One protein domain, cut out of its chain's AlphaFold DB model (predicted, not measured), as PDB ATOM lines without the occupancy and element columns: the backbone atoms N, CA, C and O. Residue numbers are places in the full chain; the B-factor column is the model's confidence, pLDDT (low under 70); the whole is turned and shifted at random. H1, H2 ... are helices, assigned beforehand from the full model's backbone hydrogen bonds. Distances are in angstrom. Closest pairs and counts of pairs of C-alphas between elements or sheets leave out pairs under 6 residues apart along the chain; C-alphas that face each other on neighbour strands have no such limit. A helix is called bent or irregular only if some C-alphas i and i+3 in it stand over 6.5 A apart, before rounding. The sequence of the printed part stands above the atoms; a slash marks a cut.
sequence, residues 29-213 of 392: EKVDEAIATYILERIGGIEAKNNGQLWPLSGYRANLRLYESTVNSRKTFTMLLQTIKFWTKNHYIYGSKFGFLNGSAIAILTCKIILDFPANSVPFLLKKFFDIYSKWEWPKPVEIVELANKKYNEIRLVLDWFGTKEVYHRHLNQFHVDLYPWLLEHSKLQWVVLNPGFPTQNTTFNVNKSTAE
ATOM      1  N   GLU A  29     -45.475  46.644 -33.057       67.56
ATOM      2  CA  GLU A  29     -46.460  47.672 -32.719       67.56
ATOM      3  C   GLU A  29     -47.887  47.120 -32.739       67.56
ATOM      4  O   GLU A  29     -48.682  47.447 -31.862       67.56
ATOM      5  N   LYS A  30     -48.185  46.223 -33.690       67.88
ATOM      6  CA  LYS A  30     -49.496  45.572 -33.811       67.88
ATOM      7  C   LYS A  30     -49.720  44.533 -32.719       67.88
ATOM      8  O   LYS A  30     -50.830  44.407 -32.213       67.88
ATOM      9  N   VAL A  31     -48.671  43.794 -32.348       67.69
ATOM     10  CA  VAL A  31     -48.724  42.836 -31.230       67.69
ATOM     11  C   VAL A  31     -48.948  43.586 -29.919       67.69
ATOM     12  O   VAL A  31     -49.752  43.167 -29.086       67.69
ATOM     13  N   ASP A  32     -48.271  44.720 -29.749       68.31
ATOM     14  CA  ASP A  32     -48.410  45.544 -28.562       68.31
ATOM     15  C   ASP A  32     -49.789  46.188 -28.452       68.31
ATOM     16  O   ASP A  32     -50.367  46.164 -27.365       68.31
ATOM     17  N   GLU A  33     -50.321  46.689 -29.567       68.31
ATOM     18  CA  GLU A  33     -51.681  47.215 -29.670       68.31
ATOM     19  C   GLU A  33     -52.728  46.148 -29.352       68.31
ATOM     20  O   GLU A  33     -53.560  46.370 -28.478       68.31
ATOM     21  N   ALA A  34     -52.652  44.966 -29.970       67.12
ATOM     22  CA  ALA A  34     -53.607  43.888 -29.720       67.12
ATOM     23  C   ALA A  34     -53.638  43.466 -28.241       67.12
ATOM     24  O   ALA A  34     -54.709  43.253 -27.675       67.12
ATOM     25  N   ILE A  35     -52.471  43.380 -27.595       65.81
ATOM     26  CA  ILE A  35     -52.390  43.026 -26.174       65.81
ATOM     27  C   ILE A  35     -52.892  44.172 -25.297       65.81
ATOM     28  O   ILE A  35     -53.650  43.923 -24.366       65.81
ATOM     29  N   ALA A  36     -52.493  45.416 -25.560       66.56
ATOM     30  CA  ALA A  36     -52.952  46.546 -24.761       66.56
ATOM     31  C   ALA A  36     -54.479  46.710 -24.849       66.56
ATOM     32  O   ALA A  36     -55.129  46.859 -23.817       66.56
ATOM     33  N   THR A  37     -55.051  46.574 -26.047       67.44
ATOM     34  CA  THR A  37     -56.501  46.540 -26.269       67.44
ATOM     35  C   THR A  37     -57.151  45.372 -25.526       67.44
ATOM     36  O   THR A  37     -58.103  45.593 -24.788       67.44
ATOM     37  N   TYR A  38     -56.598  44.155 -25.598       67.31
ATOM     38  CA  TYR A  38     -57.113  43.002 -24.847       67.31
ATOM     39  C   TYR A  38     -57.147  43.240 -23.326       67.31
ATOM     40  O   TYR A  38     -58.128  42.890 -22.667       67.31
ATOM     41  N   ILE A  39     -56.099  43.852 -22.761       63.41
ATOM     42  CA  ILE A  39     -56.041  44.168 -21.325       63.41
ATOM     43  C   ILE A  39     -57.110  45.203 -20.950       63.41
ATOM     44  O   ILE A  39     -57.767  45.050 -19.917       63.41
ATOM     45  N   LEU A  40     -57.278  46.239 -21.780       65.06
ATOM     46  CA  LEU A  40     -58.264  47.302 -21.574       65.06
ATOM     47  C   LEU A  40     -59.705  46.786 -21.704       65.06
ATOM     48  O   LEU A  40     -60.545  47.136 -20.883       65.06
ATOM     49  N   GLU A  41     -59.986  45.938 -22.697       64.81
ATOM     50  CA  GLU A  41     -61.340  45.465 -23.015       64.81
ATOM     51  C   GLU A  41     -61.858  44.374 -22.075       64.81
ATOM     52  O   GLU A  41     -63.065  44.290 -21.856       64.81
ATOM     53  N   ARG A  42     -60.990  43.497 -21.546       56.53
ATOM     54  CA  ARG A  42     -61.449  42.290 -20.834       56.53
ATOM     55  C   ARG A  42     -61.180  42.232 -19.334       56.53
ATOM     56  O   ARG A  42     -61.814  41.402 -18.691       56.53
ATOM     57  N   ILE A  43     -60.223  42.986 -18.778       54.03
ATOM     58  CA  ILE A  43     -59.662  42.602 -17.462       54.03
ATOM     59  C   ILE A  43     -59.311  43.782 -16.535       54.03
ATOM     60  O   ILE A  43     -58.495  43.634 -15.628       54.03
ATOM     61  N   GLY A  44     -59.880  44.975 -16.735       55.47
ATOM     62  CA  GLY A  44     -59.745  46.072 -15.757       55.47
ATOM     63  C   GLY A  44     -58.297  46.400 -15.338       55.47
ATOM     64  O   GLY A  44     -58.061  46.824 -14.209       55.47
ATOM     65  N   GLY A  45     -57.309  46.153 -16.214       57.31
ATOM     66  CA  GLY A  45     -55.873  46.380 -16.002       57.31
ATOM     67  C   GLY A  45     -55.206  45.545 -14.894       57.31
ATOM     68  O   GLY A  45     -54.347  44.703 -15.168       57.31
ATOM     69  N   ILE A  46     -55.554  45.820 -13.635       56.22
ATOM     70  CA  ILE A  46     -54.882  45.329 -12.419       56.22
ATOM     71  C   ILE A  46     -55.178  43.843 -12.174       56.22
ATOM     72  O   ILE A  46     -54.289  43.087 -11.778       56.22
ATOM     73  N   GLU A  47     -56.395  43.399 -12.476       53.84
ATOM     74  CA  GLU A  47     -56.846  42.028 -12.225       53.84
ATOM     75  C   GLU A  47     -56.100  41.008 -13.115       53.84
ATOM     76  O   GLU A  47     -55.717  39.932 -12.655       53.84
ATOM     77  N   ALA A  48     -55.737  41.382 -14.351       54.31
ATOM     78  CA  ALA A  48     -54.929  40.549 -15.256       54.31
ATOM     79  C   ALA A  48     -53.498  40.311 -14.759       54.31
ATOM     80  O   ALA A  48     -52.938  39.225 -14.949       54.31
ATOM     81  N   LYS A  49     -52.893  41.338 -14.144       51.53
ATOM     82  CA  LYS A  49     -51.555  41.247 -13.547       51.53
ATOM     83  C   LYS A  49     -51.567  40.276 -12.368       51.53
ATOM     84  O   LYS A  49     -50.668  39.441 -12.271       51.53
ATOM     85  N   ASN A  50     -52.600  40.359 -11.530       52.84
ATOM     86  CA  ASN A  50     -52.771  39.500 -10.359       52.84
ATOM     87  C   ASN A  50     -53.088  38.049 -10.749       52.84
ATOM     88  O   ASN A  50     -52.586  37.126 -10.118       52.84
ATOM     89  N   ASN A  51     -53.815  37.841 -11.850       52.75
ATOM     90  CA  ASN A  51     -54.153  36.508 -12.364       52.75
ATOM     91  C   ASN A  51     -53.042  35.869 -13.223       52.75
ATOM     92  O   ASN A  51     -53.245  34.807 -13.810       52.75
ATOM     93  N   GLY A  52     -51.874  36.512 -13.343       58.56
ATOM     94  CA  GLY A  52     -50.702  35.967 -14.036       58.56
ATOM     95  C   GLY A  52     -50.836  35.826 -15.558       58.56
ATOM     96  O   GLY A  52     -49.955  35.253 -16.195       58.56
ATOM     97  N   GLN A  53     -51.897  36.362 -16.165       60.06
ATOM     98  CA  GLN A  53     -52.237  36.134 -17.577       60.06
ATOM     99  C   GLN A  53     -51.366  36.937 -18.562       60.06
ATOM    100  O   GLN A  53     -51.309  36.609 -19.745       60.06
ATOM    101  N   LEU A  54     -50.660  37.970 -18.086       61.44
ATOM    102  CA  LEU A  54     -49.828  38.857 -18.919       61.44
ATOM    103  C   LEU A  54     -48.381  38.380 -19.074       61.44
ATOM    104  O   LEU A  54     -47.745  38.628 -20.100       61.44
ATOM    105  N   TRP A  55     -47.859  37.686 -18.064       63.38
ATOM    106  CA  TRP A  55     -46.459  37.266 -18.004       63.38
ATOM    107  C   TRP A  55     -46.040  36.252 -19.076       63.38
ATOM    108  O   TRP A  55     -44.923  36.378 -19.573       63.38
ATOM    109  N   PRO A  56     -46.889  35.302 -19.521       66.31
ATOM    110  CA  PRO A  56     -46.502  34.347 -20.560       66.31
ATOM    111  C   PRO A  56     -46.099  34.998 -21.892       66.31
ATOM    112  O   PRO A  56     -45.347  34.405 -22.662       66.31
ATOM    113  N   LEU A  57     -46.575  36.219 -22.172       67.50
ATOM    114  CA  LEU A  57     -46.323  36.925 -23.432       67.50
ATOM    115  C   LEU A  57     -45.140  37.897 -23.370       67.50
ATOM    116  O   LEU A  57     -44.646  38.313 -24.421       67.50
ATOM    117  N   SER A  58     -44.663  38.264 -22.176       70.88
ATOM    118  CA  SER A  58     -43.593  39.261 -22.029       70.88
ATOM    119  C   SER A  58     -42.288  38.789 -22.681       70.88
ATOM    120  O   SER A  58     -41.647  39.556 -23.399       70.88
ATOM    121  N   GLY A  59     -41.948  37.504 -22.522       72.38
ATOM    122  CA  GLY A  59     -40.755  36.897 -23.120       72.38
ATOM    123  C   GLY A  59     -40.765  36.923 -24.652       72.38
ATOM    124  O   GLY A  59     -39.786  37.340 -25.269       72.38
ATOM    125  N   TYR A  60     -41.891  36.554 -25.273       74.38
ATOM    126  CA  TYR A  60     -42.043  36.591 -26.734       74.38
ATOM    127  C   TYR A  60     -41.858  38.010 -27.288       74.38
ATOM    128  O   TYR A  60     -41.098  38.220 -28.233       74.38
ATOM    129  N   ARG A  61     -42.489  39.003 -26.654       76.38
ATOM    130  CA  ARG A  61     -42.408  40.413 -27.067       76.38
ATOM    131  C   ARG A  61     -41.010  40.984 -26.896       76.38
ATOM    132  O   ARG A  61     -40.527  41.685 -27.778       76.38
ATOM    133  N   ALA A  62     -40.354  40.676 -25.777       79.56
ATOM    134  CA  ALA A  62     -38.978  41.090 -25.549       79.56
ATOM    135  C   ALA A  62     -38.056  40.544 -26.652       79.56
ATOM    136  O   ALA A  62     -37.286  41.307 -27.230       79.56
ATOM    137  N   ASN A  63     -38.196  39.265 -27.013       80.50
ATOM    138  CA  ASN A  63     -37.407  38.647 -28.081       80.50
ATOM    139  C   ASN A  63     -37.679  39.270 -29.456       80.50
ATOM    140  O   ASN A  63     -36.730  39.560 -30.182       80.50
ATOM    141  N   LEU A  64     -38.947  39.521 -29.803       78.25
ATOM    142  CA  LEU A  64     -39.295  40.216 -31.045       78.25
ATOM    143  C   LEU A  64     -38.677  41.618 -31.112       78.25
ATOM    144  O   LEU A  64     -38.116  41.982 -32.140       78.25
ATOM    145  N   ARG A  65     -38.698  42.384 -30.011       80.88
ATOM    146  CA  ARG A  65     -38.075  43.719 -29.971       80.88
ATOM    147  C   ARG A  65     -36.570  43.653 -30.184       80.88
ATOM    148  O   ARG A  65     -36.029  44.456 -30.937       80.88
ATOM    149  N   LEU A  66     -35.892  42.693 -29.554       84.31
ATOM    150  CA  LEU A  66     -34.459  42.479 -29.775       84.31
ATOM    151  C   LEU A  66     -34.172  42.096 -31.235       84.31
ATOM    152  O   LEU A  66     -33.203  42.579 -31.818       84.31
ATOM    153  N   TYR A  67     -35.027  41.267 -31.837       82.81
ATOM    154  CA  TYR A  67     -34.917  40.868 -33.238       82.81
ATOM    155  C   TYR A  67     -35.087  42.050 -34.203       82.81
ATOM    156  O   TYR A  67     -34.273  42.216 -35.111       82.81
ATOM    157  N   GLU A  68     -36.098  42.895 -33.994       81.25
ATOM    158  CA  GLU A  68     -36.317  44.097 -34.806       81.25
ATOM    159  C   GLU A  68     -35.177  45.111 -34.634       81.25
ATOM    160  O   GLU A  68     -34.638  45.597 -35.627       81.25
ATOM    161  N   SER A  69     -34.729  45.343 -33.394       83.88
ATOM    162  CA  SER A  69     -33.637  46.285 -33.083       83.88
ATOM    163  C   SER A  69     -32.303  45.879 -33.724       83.88
ATOM    164  O   SER A  69     -31.459  46.716 -34.020       83.88
ATOM    165  N   THR A  70     -32.093  44.581 -33.963       84.25
ATOM    166  CA  THR A  70     -30.828  44.044 -34.496       84.25
ATOM    167  C   THR A  70     -30.921  43.614 -35.960       84.25
ATOM    168  O   THR A  70     -30.016  42.942 -36.462       84.25
ATOM    169  N   VAL A  71     -31.970  44.024 -36.690       82.00
ATOM    170  CA  VAL A  71     -32.224  43.604 -38.081       82.00
ATOM    171  C   VAL A  71     -31.030  43.833 -39.017       82.00
ATOM    172  O   VAL A  71     -30.691  42.948 -39.803       82.00
ATOM    173  N   ASN A  72     -30.326  44.955 -38.860       83.94
ATOM    174  CA  ASN A  72     -29.169  45.330 -39.682       83.94
ATOM    175  C   ASN A  72     -27.843  44.712 -39.198       83.94
ATOM    176  O   ASN A  72     -26.797  44.921 -39.804       83.94
ATOM    177  N   SER A  73     -27.842  43.978 -38.084       88.12
ATOM    178  CA  SER A  73     -26.628  43.447 -37.444       88.12
ATOM    179  C   SER A  73     -26.825  42.036 -36.882       88.12
ATOM    180  O   SER A  73     -26.135  41.640 -35.946       88.12
ATOM    181  N   ARG A  74     -27.730  41.237 -37.468       84.94
ATOM    182  CA  ARG A  74     -28.111  39.906 -36.953       84.94
ATOM    183  C   ARG A  74     -26.925  38.970 -36.747       84.94
ATOM    184  O   ARG A  74     -26.788  38.390 -35.679       84.94
ATOM    185  N   LYS A  75     -26.052  38.841 -37.753       87.62
ATOM    186  CA  LYS A  75     -24.874  37.957 -37.675       87.62
ATOM    187  C   LYS A  75     -23.948  38.372 -36.527       87.62
ATOM    188  O   LYS A  75     -23.541  37.529 -35.734       87.62
ATOM    189  N   THR A  76     -23.682  39.673 -36.410       91.19
ATOM    190  CA  THR A  76     -22.879  40.266 -35.335       91.19
ATOM    191  C   THR A  76     -23.522  40.041 -33.968       91.19
ATOM    192  O   THR A  76     -22.843  39.590 -33.049       91.19
ATOM    193  N   PHE A  77     -24.834  40.271 -33.842       91.44
ATOM    194  CA  PHE A  77     -25.593  40.038 -32.612       91.44
ATOM    195  C   PHE A  77     -25.545  38.584 -32.172       91.44
ATOM    196  O   PHE A  77     -25.199  38.312 -31.025       91.44
ATOM    197  N   THR A  78     -25.828  37.643 -33.073       89.81
ATOM    198  CA  THR A  78     -25.790  36.215 -32.755       89.81
ATOM    199  C   THR A  78     -24.399  35.783 -32.301       89.81
ATOM    200  O   THR A  78     -24.281  35.124 -31.270       89.81
ATOM    201  N   MET A  79     -23.348  36.186 -33.021       91.19
ATOM    202  CA  MET A  79     -21.973  35.815 -32.688       91.19
ATOM    203  C   MET A  79     -21.530  36.400 -31.340       91.19
ATOM    204  O   MET A  79     -20.961  35.685 -30.512       91.19
ATOM    205  N   LEU A  80     -21.838  37.674 -31.081       95.44
ATOM    206  CA  LEU A  80     -21.521  38.333 -29.816       95.44
ATOM    207  C   LEU A  80     -22.299  37.711 -28.644       95.44
ATOM    208  O   LEU A  80     -21.697  37.344 -27.636       95.44
ATOM    209  N   LEU A  81     -23.612  37.504 -28.801       95.31
ATOM    210  CA  LEU A  81     -24.479  36.886 -27.794       95.31
ATOM    211  C   LEU A  81     -24.012  35.474 -27.425       95.31
ATOM    212  O   LEU A  81     -23.938  35.136 -26.244       95.31
ATOM    213  N   GLN A  82     -23.692  34.644 -28.421       94.62
ATOM    214  CA  GLN A  82     -23.193  33.285 -28.194       94.62
ATOM    215  C   GLN A  82     -21.857  33.298 -27.453       94.62
ATOM    216  O   GLN A  82     -21.692  32.545 -26.495       94.62
ATOM    217  N   THR A  83     -20.944  34.187 -27.849       95.75
ATOM    218  CA  THR A  83     -19.635  34.343 -27.202       95.75
ATOM    219  C   THR A  83     -19.800  34.732 -25.732       95.75
ATOM    220  O   THR A  83     -19.239  34.074 -24.858       95.75
ATOM    221  N   ILE A  84     -20.634  35.732 -25.429       98.06
ATOM    222  CA  ILE A  84     -20.876  36.184 -24.050       98.06
ATOM    223  C   ILE A  84     -21.622  35.113 -23.238       98.06
ATOM    224  O   ILE A  84     -21.273  34.856 -22.085       98.06
ATOM    225  N   LYS A  85     -22.626  34.434 -23.813       96.38
ATOM    226  CA  LYS A  85     -23.339  33.333 -23.134       96.38
ATOM    227  C   LYS A  85     -22.392  32.174 -22.810       96.38
ATOM    228  O   LYS A  85     -22.485  31.602 -21.730       96.38
ATOM    229  N   PHE A  86     -21.480  31.832 -23.718       96.38
ATOM    230  CA  PHE A  86     -20.470  30.804 -23.471       96.38
ATOM    231  C   PHE A  86     -19.492  31.232 -22.372       96.38
ATOM    232  O   PHE A  86     -19.288  30.494 -21.410       96.38
ATOM    233  N   TRP A  87     -18.970  32.456 -22.464       98.00
ATOM    234  CA  TRP A  87     -18.057  33.027 -21.480       98.00
ATOM    235  C   TRP A  87     -18.678  33.082 -20.072       98.00
ATOM    236  O   TRP A  87     -18.102  32.560 -19.124       98.00
ATOM    237  N   THR A  88     -19.904  33.600 -19.925       97.69
ATOM    238  CA  THR A  88     -20.588  33.693 -18.615       97.69
ATOM    239  C   THR A  88     -20.814  32.331 -17.956       97.69
ATOM    240  O   THR A  88     -20.689  32.223 -16.736       97.69
ATOM    241  N   LYS A  89     -21.104  31.282 -18.739       96.38
ATOM    242  CA  LYS A  89     -21.233  29.908 -18.231       96.38
ATOM    243  C   LYS A  89     -19.908  29.370 -17.694       96.38
ATOM    244  O   LYS A  89     -19.881  28.844 -16.586       96.38
ATOM    245  N   ASN A  90     -18.821  29.537 -18.444       96.81
ATOM    246  CA  ASN A  90     -17.496  29.058 -18.039       96.81
ATOM    247  C   ASN A  90     -16.880  29.879 -16.896       96.81
ATOM    248  O   ASN A  90     -16.037  29.381 -16.160       96.81
ATOM    249  N   HIS A  91     -17.327  31.121 -16.716       97.06
ATOM    250  CA  HIS A  91     -16.932  31.985 -15.602       97.06
ATOM    251  C   HIS A  91     -17.859  31.870 -14.377       97.06
ATOM    252  O   HIS A  91     -17.653  32.568 -13.382       97.06
ATOM    253  N   TYR A  92     -18.830  30.947 -14.422       97.50
ATOM    254  CA  TYR A  92     -19.773  30.613 -13.344       97.50
ATOM    255  C   TYR A  92     -20.730  31.746 -12.944       97.50
ATOM    256  O   TYR A  92     -21.339  31.708 -11.883       97.50
ATOM    257  N   ILE A  93     -20.934  32.720 -13.831       97.56
ATOM    258  CA  ILE A  93     -21.811  33.885 -13.622       97.56
ATOM    259  C   ILE A  93     -23.047  33.850 -14.535       97.56
ATOM    260  O   ILE A  93     -23.567  34.886 -14.959       97.56
ATOM    261  N   TYR A  94     -23.526  32.643 -14.838       96.75
ATOM    262  CA  TYR A  94     -24.772  32.383 -15.557       96.75
ATOM    263  C   TYR A  94     -25.721  31.565 -14.672       96.75
ATOM    264  O   TYR A  94     -25.375  30.468 -14.247       96.75
ATOM    265  N   GLY A  95     -26.930  32.071 -14.425       94.50
ATOM    266  CA  GLY A  95     -27.982  31.377 -13.678       94.50
ATOM    267  C   GLY A  95     -28.769  32.309 -12.754       94.50
ATOM    268  O   GLY A  95     -28.308  32.662 -11.670       94.50
ATOM    269  N   SER A  96     -30.007  32.656 -13.137       91.94
ATOM    270  CA  SER A  96     -30.874  33.552 -12.341       91.94
ATOM    271  C   SER A  96     -31.174  33.007 -10.941       91.94
ATOM    272  O   SER A  96     -31.248  33.778  -9.986       91.94
ATOM    273  N   LYS A  97     -31.309  31.678 -10.797       91.00
ATOM    274  CA  LYS A  97     -31.560  31.019  -9.502       91.00
ATOM    275  C   LYS A  97     -30.472  31.340  -8.472       91.00
ATOM    276  O   LYS A  97     -30.786  31.571  -7.309       91.00
ATOM    277  N   PHE A  98     -29.224  31.443  -8.934       94.19
ATOM    278  CA  PHE A  98     -28.041  31.756  -8.131       94.19
ATOM    279  C   PHE A  98     -27.745  33.258  -8.040       94.19
ATOM    280  O   PHE A  98     -26.779  33.651  -7.402       94.19
ATOM    281  N   GLY A  99     -28.586  34.112  -8.636       93.81
ATOM    282  CA  GLY A  99     -28.445  35.567  -8.557       93.81
ATOM    283  C   GLY A  99     -27.506  36.150  -9.606       93.81
ATOM    284  O   GLY A  99     -27.037  37.273  -9.446       93.81
ATOM    285  N   PHE A 100     -27.237  35.408 -10.677       96.50
ATOM    286  CA  PHE A 100     -26.408  35.848 -11.793       96.50
ATOM    287  C   PHE A 100     -27.233  36.153 -13.051       96.50
ATOM    288  O   PHE A 100     -28.468  36.157 -13.037       96.50
ATOM    289  N   LEU A 101     -26.541  36.436 -14.154       96.12
ATOM    290  CA  LEU A 101     -27.155  36.743 -15.439       96.12
ATOM    291  C   LEU A 101     -27.936  35.554 -16.007       96.12
ATOM    292  O   LEU A 101     -27.575  34.395 -15.827       96.12
ATOM    293  N   ASN A 102     -29.003  35.852 -16.742       92.38
ATOM    294  CA  ASN A 102     -29.772  34.877 -17.513       92.38
ATOM    295  C   ASN A 102     -29.738  35.224 -19.007       92.38
ATOM    296  O   ASN A 102     -29.237  36.279 -19.401       92.38
ATOM    297  N   GLY A 103     -30.281  34.334 -19.843       90.75
ATOM    298  CA  GLY A 103     -30.299  34.522 -21.295       90.75
ATOM    299  C   GLY A 103     -30.922  35.853 -21.731       90.75
ATOM    300  O   GLY A 103     -30.359  36.526 -22.592       90.75
ATOM    301  N   SER A 104     -32.024  36.271 -21.101       90.94
ATOM    302  CA  SER A 104     -32.687  37.544 -21.408       90.94
ATOM    303  C   SER A 104     -31.802  38.744 -21.079       90.94
ATOM    304  O   SER A 104     -31.610  39.604 -21.935       90.94
ATOM    305  N   ALA A 105     -31.215  38.784 -19.881       95.00
ATOM    306  CA  ALA A 105     -30.335  39.869 -19.464       95.00
ATOM    307  C   ALA A 105     -29.128  39.998 -20.407       95.00
ATOM    308  O   ALA A 105     -28.850  41.087 -20.898       95.00
ATOM    309  N   ILE A 106     -28.464  38.885 -20.745       97.00
ATOM    310  CA  ILE A 106     -27.321  38.897 -21.673       97.00
ATOM    311  C   ILE A 106     -27.747  39.400 -23.057       97.00
ATOM    312  O   ILE A 106     -27.034  40.205 -23.653       97.00
ATOM    313  N   ALA A 107     -28.904  38.971 -23.566       94.81
ATOM    314  CA  ALA A 107     -29.404  39.406 -24.868       94.81
ATOM    315  C   ALA A 107     -29.704  40.914 -24.908       94.81
ATOM    316  O   ALA A 107     -29.343  41.581 -25.877       94.81
ATOM    317  N   ILE A 108     -30.294  41.461 -23.842       95.06
ATOM    318  CA  ILE A 108     -30.574  42.898 -23.708       95.06
ATOM    319  C   ILE A 108     -29.269  43.697 -23.655       95.06
ATOM    320  O   ILE A 108     -29.098  44.639 -24.426       95.06
ATOM    321  N   LEU A 109     -28.329  43.290 -22.798       97.44
ATOM    322  CA  LEU A 109     -27.018  43.930 -22.665       97.44
ATOM    323  C   LEU A 109     -26.243  43.893 -23.997       97.44
ATOM    324  O   LEU A 109     -25.689  44.894 -24.437       97.44
ATOM    325  N   THR A 110     -26.264  42.753 -24.691       96.69
ATOM    326  CA  THR A 110     -25.634  42.591 -26.011       96.69
ATOM    327  C   THR A 110     -26.266  43.522 -27.047       96.69
ATOM    328  O   THR A 110     -25.557  44.186 -27.800       96.69
ATOM    329  N   CYS A 111     -27.599  43.584 -27.088       95.00
ATOM    330  CA  CYS A 111     -28.328  44.433 -28.025       95.00
ATOM    331  C   CYS A 111     -28.021  45.917 -27.784       95.00
ATOM    332  O   CYS A 111     -27.676  46.619 -28.730       95.00
ATOM    333  N   LYS A 112     -28.034  46.364 -26.521       95.44
ATOM    334  CA  LYS A 112     -27.653  47.729 -26.125       95.44
ATOM    335  C   LYS A 112     -26.283  48.119 -26.689       95.44
ATOM    336  O   LYS A 112     -26.163  49.171 -27.299       95.44
ATOM    337  N   ILE A 113     -25.276  47.256 -26.542       97.25
ATOM    338  CA  ILE A 113     -23.918  47.519 -27.044       97.25
ATOM    339  C   ILE A 113     -23.879  47.638 -28.571       97.25
ATOM    340  O   ILE A 113     -23.174  48.491 -29.100       97.25
ATOM    341  N   ILE A 114     -24.641  46.819 -29.296       94.62
ATOM    342  CA  ILE A 114     -24.702  46.912 -30.763       94.62
ATOM    343  C   ILE A 114     -25.383  48.201 -31.217       94.62
ATOM    344  O   ILE A 114     -24.935  48.802 -32.190       94.62
ATOM    345  N   LEU A 115     -26.436  48.625 -30.516       93.50
ATOM    346  CA  LEU A 115     -27.127  49.882 -30.802       93.50
ATOM    347  C   LEU A 115     -26.256  51.101 -30.490       93.50
ATOM    348  O   LEU A 115     -26.246  52.049 -31.267       93.50
ATOM    349  N   ASP A 116     -25.487  51.062 -29.400       94.56
ATOM    350  CA  ASP A 116     -24.593  52.158 -29.014       94.56
ATOM    351  C   ASP A 116     -23.353  52.257 -29.930       94.56
ATOM    352  O   ASP A 116     -22.799  53.341 -30.112       94.56
ATOM    353  N   PHE A 117     -22.912  51.138 -30.523       95.50
ATOM    354  CA  PHE A 117     -21.726  51.060 -31.390       95.50
ATOM    355  C   PHE A 117     -22.030  50.349 -32.725       95.50
ATOM    356  O   PHE A 117     -21.450  49.295 -33.017       95.50
ATOM    357  N   PRO A 118     -22.900  50.914 -33.581       92.88
ATOM    358  CA  PRO A 118     -23.353  50.248 -34.799       92.88
ATOM    359  C   PRO A 118     -22.204  49.989 -35.786       92.88
ATOM    360  O   PRO A 118     -21.210  50.711 -35.810       92.88
ATOM    361  N   ALA A 119     -22.350  48.948 -36.614       90.75
ATOM    362  CA  ALA A 119     -21.415  48.579 -37.690       90.75
ATOM    363  C   ALA A 119     -19.953  48.281 -37.267       90.75
ATOM    364  O   ALA A 119     -19.054  48.296 -38.105       90.75
ATOM    365  N   ASN A 120     -19.705  47.959 -35.993       94.56
ATOM    366  CA  ASN A 120     -18.377  47.572 -35.500       94.56
ATOM    367  C   ASN A 120     -18.130  46.051 -35.529       94.56
ATOM    368  O   ASN A 120     -19.053  45.238 -35.631       94.56
ATOM    369  N   SER A 121     -16.856  45.660 -35.418       93.56
ATOM    370  CA  SER A 121     -16.443  44.253 -35.373       93.56
ATOM    371  C   SER A 121     -16.812  43.586 -34.040       93.56
ATOM    372  O   SER A 121     -16.865  44.232 -32.994       93.56
ATOM    373  N   VAL A 122     -17.030  42.265 -34.053       93.25
ATOM    374  CA  VAL A 122     -17.364  41.513 -32.828       93.25
ATOM    375  C   VAL A 122     -16.296  41.650 -31.731       93.25
ATOM    376  O   VAL A 122     -16.696  41.889 -30.596       93.25
ATOM    377  N   PRO A 123     -14.975  41.574 -32.005       92.62
ATOM    378  CA  PRO A 123     -13.964  41.785 -30.964       92.62
ATOM    379  C   PRO A 123     -14.045  43.171 -30.307       92.62
ATOM    380  O   PRO A 123     -13.951  43.275 -29.085       92.62
ATOM    381  N   PHE A 124     -14.291  44.225 -31.095       94.44
ATOM    382  CA  PHE A 124     -14.469  45.579 -30.565       94.44
ATOM    383  C   PHE A 124     -15.708  45.672 -29.668       94.44
ATOM    384  O   PHE A 124     -15.638  46.188 -28.552       94.44
ATOM    385  N   LEU A 125     -16.840  45.135 -30.134       97.62
ATOM    386  CA  LEU A 125     -18.092  45.124 -29.376       97.62
ATOM    387  C   LEU A 125     -17.975  44.301 -28.091       97.62
ATOM    388  O   LEU A 125     -18.500  44.702 -27.056       97.62
ATOM    389  N   LEU A 126     -17.250  43.182 -28.136       96.88
ATOM    390  CA  LEU A 126     -16.979  42.340 -26.976       96.88
ATOM    391  C   LEU A 126     -16.186  43.107 -25.914       96.88
ATOM    392  O   LEU A 126     -16.582  43.122 -24.752       96.88
ATOM    393  N   LYS A 127     -15.125  43.817 -26.310       96.00
ATOM    394  CA  LYS A 127     -14.392  44.705 -25.399       96.00
ATOM    395  C   LYS A 127     -15.299  45.792 -24.821       96.00
ATOM    396  O   LYS A 127     -15.287  46.004 -23.612       96.00
ATOM    397  N   LYS A 128     -16.095  46.466 -25.660       97.75
ATOM    398  CA  LYS A 128     -17.022  47.514 -25.201       97.75
ATOM    399  C   LYS A 128     -18.057  46.988 -24.217       97.75
ATOM    400  O   LYS A 128     -18.338  47.678 -23.246       97.75
ATOM    401  N   PHE A 129     -18.565  45.773 -24.420       98.44
ATOM    402  CA  PHE A 129     -19.473  45.119 -23.484       98.44
ATOM    403  C   PHE A 129     -18.867  45.040 -22.075       98.44
ATOM    404  O   PHE A 129     -19.473  45.525 -21.121       98.44
ATOM    405  N   PHE A 130     -17.666  44.477 -21.937       98.31
ATOM    406  CA  PHE A 130     -17.039  44.315 -20.622       98.31
ATOM    407  C   PHE A 130     -16.590  45.644 -20.010       98.31
ATOM    408  O   PHE A 130     -16.826  45.883 -18.825       98.31
ATOM    409  N   ASP A 131     -16.014  46.539 -20.815       97.31
ATOM    410  CA  ASP A 131     -15.533  47.845 -20.356       97.31
ATOM    411  C   ASP A 131     -16.684  48.712 -19.821       97.31
ATOM    412  O   ASP A 131     -16.602  49.271 -18.729       97.31
ATOM    413  N   ILE A 132     -17.805  48.760 -20.546       97.94
ATOM    414  CA  ILE A 132     -18.972  49.549 -20.141       97.94
ATOM    415  C   ILE A 132     -19.640  48.946 -18.910       97.94
ATOM    416  O   ILE A 132     -19.926  49.676 -17.964       97.94
ATOM    417  N   TYR A 133     -19.889  47.632 -18.884       97.94
ATOM    418  CA  TYR A 133     -20.632  47.030 -17.774       97.94
ATOM    419  C   TYR A 133     -19.800  46.829 -16.502       97.94
ATOM    420  O   TYR A 133     -20.375  46.828 -15.411       97.94
ATOM    421  N   SER A 134     -18.467  46.757 -16.595       96.38
ATOM    422  CA  SER A 134     -17.587  46.795 -15.414       96.38
ATOM    423  C   SER A 134     -17.612  48.158 -14.710       96.38
ATOM    424  O   SER A 134     -17.575  48.209 -13.482       96.38
ATOM    425  N   LYS A 135     -17.742  49.255 -15.471       95.62
ATOM    426  CA  LYS A 135     -17.731  50.648 -14.976       95.62
ATOM    427  C   LYS A 135     -19.110  51.305 -14.924       95.62
ATOM    428  O   LYS A 135     -19.212  52.502 -14.671       95.62
ATOM    429  N   TRP A 136     -20.167  50.544 -15.192       96.44
ATOM    430  CA  TRP A 136     -21.529  51.064 -15.215       96.44
ATOM    431  C   TRP A 136     -21.905  51.703 -13.870       96.44
ATOM    432  O   TRP A 136     -21.399  51.323 -12.819       96.44
ATOM    433  N   GLU A 137     -22.816  52.668 -13.869       94.62
ATOM    434  CA  GLU A 137     -23.267  53.347 -12.647       94.62
ATOM    435  C   GLU A 137     -24.370  52.531 -11.945       94.62
ATOM    436  O   GLU A 137     -25.532  52.923 -11.918       94.62
ATOM    437  N   TRP A 138     -24.056  51.347 -11.412       92.81
ATOM    438  CA  TRP A 138     -25.040  50.483 -10.731       92.81
ATOM    439  C   TRP A 138     -25.711  51.225  -9.550       92.81
ATOM    440  O   TRP A 138     -24.981  51.794  -8.736       92.81
ATOM    441  N   PRO A 139     -27.056  51.213  -9.391       92.44
ATOM    442  CA  PRO A 139     -28.061  50.383 -10.070       92.44
ATOM    443  C   PRO A 139     -28.804  51.075 -11.239       92.44
ATOM    444  O   PRO A 139     -29.944  50.704 -11.524       92.44
ATOM    445  N   LYS A 140     -28.212  52.077 -11.910       91.88
ATOM    446  CA  LYS A 140     -28.827  52.771 -13.058       91.88
ATOM    447  C   LYS A 140     -29.353  51.759 -14.092       91.88
ATOM    448  O   LYS A 140     -28.594  50.863 -14.473       91.88
ATOM    449  N   PRO A 141     -30.615  51.871 -14.545       92.62
ATOM    450  CA  PRO A 141     -31.192  50.922 -15.490       92.62
ATOM    451  C   PRO A 141     -30.458  50.865 -16.829       92.62
ATOM    452  O   PRO A 141     -30.117  51.895 -17.408       92.62
ATOM    453  N   VAL A 142     -30.259  49.649 -17.341       94.62
ATOM    454  CA  VAL A 142     -29.914  49.412 -18.745       94.62
ATOM    455  C   VAL A 142     -31.205  49.188 -19.524       94.62
ATOM    456  O   VAL A 142     -31.942  48.241 -19.244       94.62
ATOM    457  N   GLU A 143     -31.465  50.045 -20.509       89.88
ATOM    458  CA  GLU A 143     -32.717  50.074 -21.270       89.88
ATOM    459  C   GLU A 143     -32.449  50.236 -22.771       89.88
ATOM    460  O   GLU A 143     -31.490  50.896 -23.177       89.88
ATOM    461  N   ILE A 144     -33.316  49.652 -23.598       87.31
ATOM    462  CA  ILE A 144     -33.317  49.792 -25.060       87.31
ATOM    463  C   ILE A 144     -34.537  50.653 -25.405       87.31
ATOM    464  O   ILE A 144     -35.674  50.199 -25.290       87.31
ATOM    465  N   VAL A 145     -34.302  51.920 -25.748       66.12
ATOM    466  CA  VAL A 145     -35.321  52.988 -25.706       66.12
ATOM    467  C   VAL A 145     -36.258  53.004 -26.930       66.12
ATOM    468  O   VAL A 145     -37.320  53.620 -26.892       66.12
ATOM    469  N   GLU A 146     -35.945  52.295 -28.014       55.50
ATOM    470  CA  GLU A 146     -36.449  52.678 -29.345       55.50
ATOM    471  C   GLU A 146     -37.896  52.302 -29.729       55.50
ATOM    472  O   GLU A 146     -38.330  52.696 -30.803       55.50
ATOM    473  N   LEU A 147     -38.699  51.604 -28.910       51.25
ATOM    474  CA  LEU A 147     -39.995  51.059 -29.389       51.25
ATOM    475  C   LEU A 147     -41.183  51.214 -28.419       51.25
ATOM    476  O   LEU A 147     -42.151  50.446 -28.451       51.25
ATOM    477  N   ALA A 148     -41.145  52.175 -27.495       55.53
ATOM    478  CA  ALA A 148     -42.300  52.449 -26.637       55.53
ATOM    479  C   ALA A 148     -43.367  53.270 -27.389       55.53
ATOM    480  O   ALA A 148     -43.293  54.495 -27.469       55.53
ATOM    481  N   ASN A 149     -44.387  52.594 -27.929       56.25
ATOM    482  CA  ASN A 149     -45.571  53.261 -28.467       56.25
ATOM    483  C   ASN A 149     -46.273  54.062 -27.348       56.25
ATOM    484  O   ASN A 149     -46.770  53.485 -26.377       56.25
ATOM    485  N   LYS A 150     -46.316  55.395 -27.498       60.69
ATOM    486  CA  LYS A 150     -46.881  56.344 -26.519       60.69
ATOM    487  C   LYS A 150     -48.401  56.228 -26.347       60.69
ATOM    488  O   LYS A 150     -48.946  56.778 -25.395       60.69
ATOM    489  N   LYS A 151     -49.088  55.499 -27.236       61.84
ATOM    490  CA  LYS A 151     -50.549  55.298 -27.220       61.84
ATOM    491  C   LYS A 151     -51.066  54.635 -25.930       61.84
ATOM    492  O   LYS A 151     -52.241  54.767 -25.617       61.84
ATOM    493  N   TYR A 152     -50.196  53.975 -25.159       64.88
ATOM    494  CA  TYR A 152     -50.553  53.183 -23.972       64.88
ATOM    495  C   TYR A 152     -49.852  53.645 -22.686       64.88
ATOM    496  O   TYR A 152     -49.602  52.840 -21.788       64.88
ATOM    497  N   ASN A 153     -49.507  54.932 -22.589       72.25
ATOM    498  CA  ASN A 153     -48.764  55.466 -21.445       72.25
ATOM    499  C   ASN A 153     -49.460  55.214 -20.099       72.25
ATOM    500  O   ASN A 153     -48.787  54.847 -19.145       72.25
ATOM    501  N   GLU A 154     -50.786  55.336 -20.015       73.69
ATOM    502  CA  GLU A 154     -51.522  55.138 -18.757       73.69
ATOM    503  C   GLU A 154     -51.402  53.704 -18.228       73.69
ATOM    504  O   GLU A 154     -51.067  53.484 -17.065       73.69
ATOM    505  N   ILE A 155     -51.586  52.703 -19.091       72.62
ATOM    506  CA  ILE A 155     -51.483  51.302 -18.671       72.62
ATOM    507  C   ILE A 155     -50.027  50.875 -18.444       72.62
ATOM    508  O   ILE A 155     -49.743  50.083 -17.542       72.62
ATOM    509  N   ARG A 156     -49.083  51.456 -19.196       76.12
ATOM    510  CA  ARG A 156     -47.640  51.344 -18.936       76.12
ATOM    511  C   ARG A 156     -47.276  51.891 -17.567       76.12
ATOM    512  O   ARG A 156     -46.630  51.188 -16.798       76.12
ATOM    513  N   LEU A 157     -47.791  53.063 -17.199       76.38
ATOM    514  CA  LEU A 157     -47.610  53.640 -15.869       76.38
ATOM    515  C   LEU A 157     -48.120  52.739 -14.749       76.38
ATOM    516  O   LEU A 157     -47.649  52.901 -13.632       76.38
ATOM    517  N   VAL A 158     -49.022  51.785 -14.998       75.56
ATOM    518  CA  VAL A 158     -49.492  50.809 -13.999       75.56
ATOM    519  C   VAL A 158     -48.660  49.523 -14.027       75.56
ATOM    520  O   VAL A 158     -48.217  49.052 -12.972       75.56
ATOM    521  N   LEU A 159     -48.429  48.962 -15.214       76.50
ATOM    522  CA  LEU A 159     -47.883  47.615 -15.376       76.50
ATOM    523  C   LEU A 159     -46.357  47.560 -15.479       76.50
ATOM    524  O   LEU A 159     -45.778  46.594 -14.978       76.50
ATOM    525  N   ASP A 160     -45.725  48.568 -16.082       80.12
ATOM    526  CA  ASP A 160     -44.274  48.600 -16.239       80.12
ATOM    527  C   ASP A 160     -43.586  48.762 -14.880       80.12
ATOM    528  O   ASP A 160     -44.080  49.398 -13.933       80.12
ATOM    529  N   TRP A 161     -42.407  48.159 -14.805       83.31
ATOM    530  CA  TRP A 161     -41.459  48.390 -13.739       83.31
ATOM    531  C   TRP A 161     -40.843  49.786 -13.888       83.31
ATOM    532  O   TRP A 161     -40.360  50.143 -14.958       83.31
ATOM    533  N   PHE A 162     -40.807  50.546 -12.791       81.62
ATOM    534  CA  PHE A 162     -40.082  51.812 -12.693       81.62
ATOM    535  C   PHE A 162     -39.360  51.885 -11.348       81.62
ATOM    536  O   PHE A 162     -39.899  51.455 -10.325       81.62
ATOM    537  N   GLY A 163     -38.163  52.479 -11.335       80.00
ATOM    538  CA  GLY A 163     -37.325  52.555 -10.135       80.00
ATOM    539  C   GLY A 163     -38.000  53.259  -8.953       80.00
ATOM    540  O   GLY A 163     -37.878  52.801  -7.822       80.00
ATOM    541  N   THR A 164     -38.780  54.315  -9.199       79.56
ATOM    542  CA  THR A 164     -39.515  55.040  -8.146       79.56
ATOM    543  C   THR A 164     -40.543  54.157  -7.442       79.56
ATOM    544  O   THR A 164     -40.617  54.173  -6.215       79.56
ATOM    545  N   LYS A 165     -41.283  53.329  -8.192       79.75
ATOM    546  CA  LYS A 165     -42.218  52.350  -7.618       79.75
ATOM    547  C   LYS A 165     -41.497  51.288  -6.801       79.75
ATOM    548  O   LYS A 165     -41.954  50.947  -5.721       79.75
ATOM    549  N   GLU A 166     -40.378  50.773  -7.306       81.19
ATOM    550  CA  GLU A 166     -39.578  49.769  -6.599       81.19
ATOM    551  C   GLU A 166     -39.072  50.310  -5.253       81.19
ATOM    552  O   GLU A 166     -39.211  49.647  -4.227       81.19
ATOM    553  N   VAL A 167     -38.523  51.529  -5.242       80.44
ATOM    554  CA  VAL A 167     -38.063  52.200  -4.016       80.44
ATOM    555  C   VAL A 167     -39.227  52.429  -3.057       80.44
ATOM    556  O   VAL A 167     -39.108  52.119  -1.873       80.44
ATOM    557  N   TYR A 168     -40.364  52.908  -3.566       82.31
ATOM    558  CA  TYR A 168     -41.568  53.128  -2.772       82.31
ATOM    559  C   TYR A 168     -42.094  51.832  -2.138       82.31
ATOM    560  O   TYR A 168     -42.288  51.788  -0.925       82.31
ATOM    561  N   HIS A 169     -42.244  50.749  -2.910       81.62
ATOM    562  CA  HIS A 169     -42.672  49.448  -2.384       81.62
ATOM    563  C   HIS A 169     -41.711  48.932  -1.308       81.62
ATOM    564  O   HIS A 169     -42.149  48.444  -0.271       81.62
ATOM    565  N   ARG A 170     -40.394  49.071  -1.517       80.00
ATOM    566  CA  ARG A 170     -39.382  48.659  -0.531       80.00
ATOM    567  C   ARG A 170     -39.417  49.491   0.742       80.00
ATOM    568  O   ARG A 170     -39.169  48.938   1.807       80.00
ATOM    569  N   HIS A 171     -39.705  50.787   0.642       81.75
ATOM    570  CA  HIS A 171     -39.893  51.645   1.807       81.75
ATOM    571  C   HIS A 171     -41.163  51.258   2.573       81.75
ATOM    572  O   HIS A 171     -41.093  51.016   3.772       81.75
ATOM    573  N   LEU A 172     -42.297  51.100   1.882       80.56
ATOM    574  CA  LEU A 172     -43.550  50.662   2.503       80.56
ATOM    575  C   LEU A 172     -43.423  49.302   3.187       80.56
ATOM    576  O   LEU A 172     -43.957  49.121   4.276       80.56
ATOM    577  N   ASN A 173     -42.688  48.363   2.589       80.88
ATOM    578  CA  ASN A 173     -42.498  47.030   3.155       80.88
ATOM    579  C   ASN A 173     -41.743  47.035   4.501       80.88
ATOM    580  O   ASN A 173     -41.758  46.030   5.199       80.88
ATOM    581  N   GLN A 174     -41.097  48.147   4.885       78.31
ATOM    582  CA  GLN A 174     -40.507  48.311   6.223       78.31
ATOM    583  C   GLN A 174     -41.575  48.484   7.312       78.31
ATOM    584  O   GLN A 174     -41.329  48.142   8.463       78.31
ATOM    585  N   PHE A 175     -42.753  48.997   6.946       82.94
ATOM    586  CA  PHE A 175     -43.863  49.275   7.862       82.94
ATOM    587  C   PHE A 175     -45.051  48.326   7.655       82.94
ATOM    588  O   PHE A 175     -45.798  48.055   8.590       82.94
ATOM    589  N   HIS A 176     -45.219  47.806   6.437       79.56
ATOM    590  CA  HIS A 176     -46.345  46.975   6.019       79.56
ATOM    591  C   HIS A 176     -45.861  45.754   5.231       79.56
ATOM    592  O   HIS A 176     -46.019  45.673   4.011       79.56
ATOM    593  N   VAL A 177     -45.264  44.802   5.948       73.69
ATOM    594  CA  VAL A 177     -44.706  43.561   5.386       73.69
ATOM    595  C   VAL A 177     -45.752  42.743   4.612       73.69
ATOM    596  O   VAL A 177     -45.441  42.151   3.579       73.69
ATOM    597  N   ASP A 178     -47.008  42.761   5.065       77.12
ATOM    598  CA  ASP A 178     -48.104  41.986   4.467       77.12
ATOM    599  C   ASP A 178     -48.479  42.446   3.050       77.12
ATOM    600  O   ASP A 178     -49.054  41.678   2.278       77.12
ATOM    601  N   LEU A 179     -48.140  43.687   2.680       72.69
ATOM    602  CA  LEU A 179     -48.439  44.227   1.351       72.69
ATOM    603  C   LEU A 179     -47.477  43.704   0.278       72.69
ATOM    604  O   LEU A 179     -47.879  43.538  -0.875       72.69
ATOM    605  N   TYR A 180     -46.214  43.451   0.639       76.06
ATOM    606  CA  TYR A 180     -45.168  43.035  -0.300       76.06
ATOM    607  C   TYR A 180     -44.282  41.907   0.267       76.06
ATOM    608  O   TYR A 180     -43.052  42.020   0.246       76.06
ATOM    609  N   PRO A 181     -44.858  40.773   0.716       74.50
ATOM    610  CA  PRO A 181     -44.126  39.738   1.451       74.50
ATOM    611  C   PRO A 181     -42.967  39.130   0.648       74.50
ATOM    612  O   PRO A 181     -41.934  38.780   1.212       74.50
ATOM    613  N   TRP A 182     -43.074  39.079  -0.686       68.75
ATOM    614  CA  TRP A 182     -42.001  38.580  -1.555       68.75
ATOM    615  C   TRP A 182     -40.715  39.418  -1.481       68.75
ATOM    616  O   TRP A 182     -39.639  38.908  -1.784       68.75
ATOM    617  N   LEU A 183     -40.793  40.696  -1.078       76.38
ATOM    618  CA  LEU A 183     -39.610  41.543  -0.917       76.38
ATOM    619  C   LEU A 183     -38.733  41.104   0.259       76.38
ATOM    620  O   LEU A 183     -37.547  41.426   0.254       76.38
ATOM    621  N   LEU A 184     -39.275  40.346   1.221       71.88
ATOM    622  CA  LEU A 184     -38.480  39.730   2.285       71.88
ATOM    623  C   LEU A 184     -37.533  38.654   1.748       71.88
ATOM    624  O   LEU A 184     -36.447  38.472   2.285       71.88
ATOM    625  N   GLU A 185     -37.914  37.971   0.666       71.44
ATOM    626  CA  GLU A 185     -37.088  36.957   0.003       71.44
ATOM    627  C   GLU A 185     -36.212  37.559  -1.115       71.44
ATOM    628  O   GLU A 185     -35.588  36.835  -1.894       71.44
ATOM    629  N   HIS A 186     -36.149  38.887  -1.246       72.88
ATOM    630  CA  HIS A 186     -35.387  39.558  -2.299       72.88
ATOM    631  C   HIS A 186     -34.203  40.345  -1.732       72.88
ATOM    632  O   HIS A 186     -34.290  41.022  -0.710       72.88
ATOM    633  N   SER A 187     -33.086  40.332  -2.462       78.31
ATOM    634  CA  SER A 187     -31.974  41.240  -2.193       78.31
ATOM    635  C   SER A 187     -32.403  42.700  -2.370       78.31
ATOM    636  O   SER A 187     -33.377  43.028  -3.063       78.31
ATOM    637  N   LYS A 188     -31.637  43.613  -1.763       83.25
ATOM    638  CA  LYS A 188     -31.676  45.035  -2.130       83.25
ATOM    639  C   LYS A 188     -31.374  45.176  -3.622       83.25
ATOM    640  O   LYS A 188     -30.524  44.455  -4.135       83.25
ATOM    641  N   LEU A 189     -32.008  46.138  -4.289       87.50
ATOM    642  CA  LEU A 189     -31.816  46.387  -5.718       87.50
ATOM    643  C   LEU A 189     -30.333  46.664  -6.039       87.50
ATOM    644  O   LEU A 189     -29.809  47.701  -5.642       87.50
ATOM    645  N   GLN A 190     -29.665  45.734  -6.728       92.31
ATOM    646  CA  GLN A 190     -28.250  45.874  -7.107       92.31
ATOM    647  C   GLN A 190     -28.056  46.215  -8.583       92.31
ATOM    648  O   GLN A 190     -27.191  47.022  -8.918       92.31
ATOM    649  N   TRP A 191     -28.852  45.610  -9.469       94.31
ATOM    650  CA  TRP A 191     -28.788  45.856 -10.906       94.31
ATOM    651  C   TRP A 191     -30.159  45.822 -11.554       94.31
ATOM    652  O   TRP A 191     -31.048  45.060 -11.155       94.31
ATOM    653  N   VAL A 192     -30.301  46.636 -12.590       93.81
ATOM    654  CA  VAL A 192     -31.527  46.783 -13.350       93.81
ATOM    655  C   VAL A 192     -31.197  46.653 -14.828       93.81
ATOM    656  O   VAL A 192     -30.593  47.543 -15.421       93.81
ATOM    657  N   VAL A 193     -31.622  45.543 -15.418       94.00
ATOM    658  CA  VAL A 193     -31.620  45.330 -16.867       94.00
ATOM    659  C   VAL A 193     -33.070  45.180 -17.283       94.00
ATOM    660  O   VAL A 193     -33.740  44.236 -16.862       94.00
ATOM    661  N   LEU A 194     -33.590  46.140 -18.043       91.50
ATOM    662  CA  LEU A 194     -35.002  46.152 -18.398       91.50
ATOM    663  C   LEU A 194     -35.243  45.381 -19.682       91.50
ATOM    664  O   LEU A 194     -34.626  45.645 -20.715       91.50
ATOM    665  N   ASN A 195     -36.187  44.442 -19.625       86.94
ATOM    666  CA  ASN A 195     -36.665  43.829 -20.849       86.94
ATOM    667  C   ASN A 195     -37.374  44.889 -21.702       86.94
ATOM    668  O   ASN A 195     -38.152  45.679 -21.169       86.94
ATOM    669  N   PRO A 196     -37.138  44.913 -23.020       83.38
ATOM    670  CA  PRO A 196     -37.751  45.921 -23.859       83.38
ATOM    671  C   PRO A 196     -39.244  45.655 -24.070       83.38
ATOM    672  O   PRO A 196     -39.919  46.544 -24.561       83.38
ATOM    673  N   GLY A 197     -39.790  44.475 -23.751       76.56
ATOM    674  CA  GLY A 197     -41.201  44.138 -23.974       76.56
ATOM    675  C   GLY A 197     -42.163  44.903 -23.060       76.56
ATOM    676  O   GLY A 197     -41.767  45.452 -22.037       76.56
ATOM    677  N   PHE A 198     -43.447  44.945 -23.434       74.00
ATOM    678  CA  PHE A 198     -44.516  45.380 -22.528       74.00
ATOM    679  C   PHE A 198     -45.156  44.151 -21.841       74.00
ATOM    680  O   PHE A 198     -45.376  43.129 -22.499       74.00
ATOM    681  N   PRO A 199     -45.489  44.222 -20.546       76.75
ATOM    682  CA  PRO A 199     -44.963  45.199 -19.602       76.75
ATOM    683  C   PRO A 199     -43.461  45.008 -19.355       76.75
ATOM    684  O   PRO A 199     -42.952  43.885 -19.304       76.75
ATOM    685  N   THR A 200     -42.761  46.124 -19.195       81.69
ATOM    686  CA  THR A 200     -41.325  46.160 -18.935       81.69
ATOM    687  C   THR A 200     -41.041  45.671 -17.517       81.69
ATOM    688  O   THR A 200     -41.724  46.048 -16.567       81.69
ATOM    689  N   GLN A 201     -40.025  44.821 -17.357       85.12
ATOM    690  CA  GLN A 201     -39.601  44.274 -16.065       85.12
ATOM    691  C   GLN A 201     -38.081  44.219 -15.959       85.12
ATOM    692  O   GLN A 201     -37.388  44.017 -16.960       85.12
ATOM    693  N   ASN A 202     -37.582  44.299 -14.727       89.81
ATOM    694  CA  ASN A 202     -36.189  44.019 -14.408       89.81
ATOM    695  C   ASN A 202     -35.895  42.517 -14.562       89.81
ATOM    696  O   ASN A 202     -36.459  41.706 -13.836       89.81
ATOM    697  N   THR A 203     -34.998  42.134 -15.472       91.19
ATOM    698  CA  THR A 203     -34.587  40.735 -15.691       91.19
ATOM    699  C   THR A 203     -33.501  40.261 -14.727       91.19
ATOM    700  O   THR A 203     -33.216  39.066 -14.669       91.19
ATOM    701  N   THR A 204     -32.881  41.180 -13.984       93.25
ATOM    702  CA  THR A 204     -31.784  40.937 -13.031       93.25
ATOM    703  C   THR A 204     -32.220  41.140 -11.577       93.25
ATOM    704  O   THR A 204     -31.406  41.454 -10.715       93.25
ATOM    705  N   PHE A 205     -33.506  40.940 -11.272       89.31
ATOM    706  CA  PHE A 205     -34.070  41.147  -9.929       89.31
ATOM    707  C   PHE A 205     -33.466  40.244  -8.836       89.31
ATOM    708  O   PHE A 205     -33.518  40.601  -7.664       89.31
ATOM    709  N   ASN A 206     -32.875  39.103  -9.209       92.06
ATOM    710  CA  ASN A 206     -32.203  38.186  -8.280       92.06
ATOM    711  C   ASN A 206     -30.742  38.560  -7.976       92.06
ATOM    712  O   ASN A 206     -30.131  37.914  -7.124       92.06
ATOM    713  N   VAL A 207     -30.168  39.554  -8.666       94.12
ATOM    714  CA  VAL A 207     -28.787  39.989  -8.413       94.12
ATOM    715  C   VAL A 207     -28.691  40.558  -6.997       94.12
ATOM    716  O   VAL A 207     -29.449  41.451  -6.608       94.12
ATOM    717  N   ASN A 208     -27.771  40.013  -6.207       92.56
ATOM    718  CA  ASN A 208     -27.529  40.394  -4.821       92.56
ATOM    719  C   ASN A 208     -26.147  41.049  -4.680       92.56
ATOM    720  O   ASN A 208     -25.441  41.246  -5.669       92.56
ATOM    721  N   LYS A 209     -25.789  41.466  -3.461       92.19
ATOM    722  CA  LYS A 209     -24.542  42.204  -3.213       92.19
ATOM    723  C   LYS A 209     -23.315  41.394  -3.648       92.19
ATOM    724  O   LYS A 209     -22.462  41.926  -4.355       92.19
ATOM    725  N   SER A 210     -23.261  40.116  -3.272       95.06
ATOM    726  CA  SER A 210     -22.168  39.211  -3.632       95.06
ATOM    727  C   SER A 210     -22.075  38.991  -5.137       95.06
ATOM    728  O   SER A 210     -21.007  39.158  -5.723       95.06
ATOM    729  N   THR A 211     -23.190  38.682  -5.799       96.56
ATOM    730  CA  THR A 211     -23.185  38.413  -7.240       96.56
ATOM    731  C   THR A 211     -22.923  39.665  -8.067       96.56
ATOM    732  O   THR A 211     -22.243  39.573  -9.085       96.56
ATOM    733  N   ALA A 212     -23.374  40.843  -7.625       96.06
ATOM    734  CA  ALA A 212     -23.034  42.118  -8.257       96.06
ATOM    735  C   ALA A 212     -21.532  42.421  -8.173       96.06
ATOM    736  O   ALA A 212     -20.941  42.830  -9.170       96.06
ATOM    737  N   GLU A 213     -20.907  42.200  -7.012       95.94
ATOM    738  CA  GLU A 213     -19.455  42.341  -6.843       95.94
ATOM    739  C   GLU A 213     -18.702  41.375  -7.771       95.94
ATOM    740  O   GLU A 213     -17.801  41.789  -8.497       95.94
TER     741      GLU A 213
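This is residues 29 to 213 of the 392 residues of the protein "Polynucleotide adenylyltransferase" of Meloidogyne enterolobii (UniProt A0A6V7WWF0). Two unequal groups of helices lie at the two ends of the longest axis: a well-formed cluster of H4, H5 and H6 at one end, and a loose group of H1, H2 and H7 at the other. H3 spans from H2 to H5, H8 and H9 make a separate corner, and the long loop of residues 186 to 208 runs through the middle, with short H10 after it. The printed part has 185 residues with ten named helices, H1 to H10 in order, and no named strand; the class is all helix, and the helices that touch are mostly crossed. It is compact, with a radius of gyration of the C-alphas of 17.3 A, and spans 47 by 40 by 23 A.

H1, residues 29 to 42, is close to but not clearly touching H7, residues 150 to 159; their closest C-alphas, those of Ala 36 and Tyr 152, are 7.1 A apart. H2, residues 46 to 50, only just touches H7, with 3 pairs of C-alphas within 8 A; the closest are those of Lys 49 and Leu 159, 7.6 A apart. H3, residues 55 to 69, touches the hub H5, residues 103 to 116, with residues 66 to 69 alone; the closest C-alphas are those of Leu 66 and Cys 111, 6.7 A apart, at a shallow tilt of 28 degrees, the same way. H4, residues 71 to 90, touches H5 at a steep tilt of 47 degrees, opposite ways; the C-alphas of Leu 81 and Thr 110 are closest, 6.1 A apart. H6, residues 122 to 134, touches H5 about perpendicular, only just, at 72 degrees; the closest C-alphas are those of Ile 113 and Phe 129, 6.2 A apart. H6 also touches H4, closest at the C-alphas of Leu 80 and Val 122, 6.0 A apart. H8, residues 163 to 172, is close to but not clearly touching H9, residues 181 to 185, with the C-alphas of Arg 170 and Leu 183 closest at 7.1 A. H10, residues 209 to 213, touches no helix. Every O i to N i+4 pair is within hydrogen-bond range in H1, H2, H5, H6, H8 and H10, against 9 of 11 in H3, 14 of 16 in H4, 4 of 6 in H7 and 0 of 1 in H9, where 2 of 2 O i to N i+3 pairs are.

H1 begins at C-alpha 29 (-46.460, 47.672, -32.719) and is 19.9 A long. H3 is 21.8 A, H4 28.8 A, H5 20.1 A and H6 18.2 A long. H4 has a kink of 38 degrees near residue 78. H3 is only just irregular, with C-alphas 56 and 59 6.8 A apart; H4 and H7 are irregular, with C-alphas 72 and 75 8.8 A apart and C-alphas 151 and 154 8.5 A apart. H10 ends at C-alpha 213 (-19.455, 42.341, -6.843).

The two C-alphas farthest apart, those of Ser 121 and Phe 175, are 51.4 A apart. The printed part has no cut. The links H4 to H5, H6 to H7 and H9 to H10 are long, with 12, 15 and 23 residues. Mean pLDDT of the printed part is 82.6; it is under 70 at residues 29 to 57, 145 to 152 and 182.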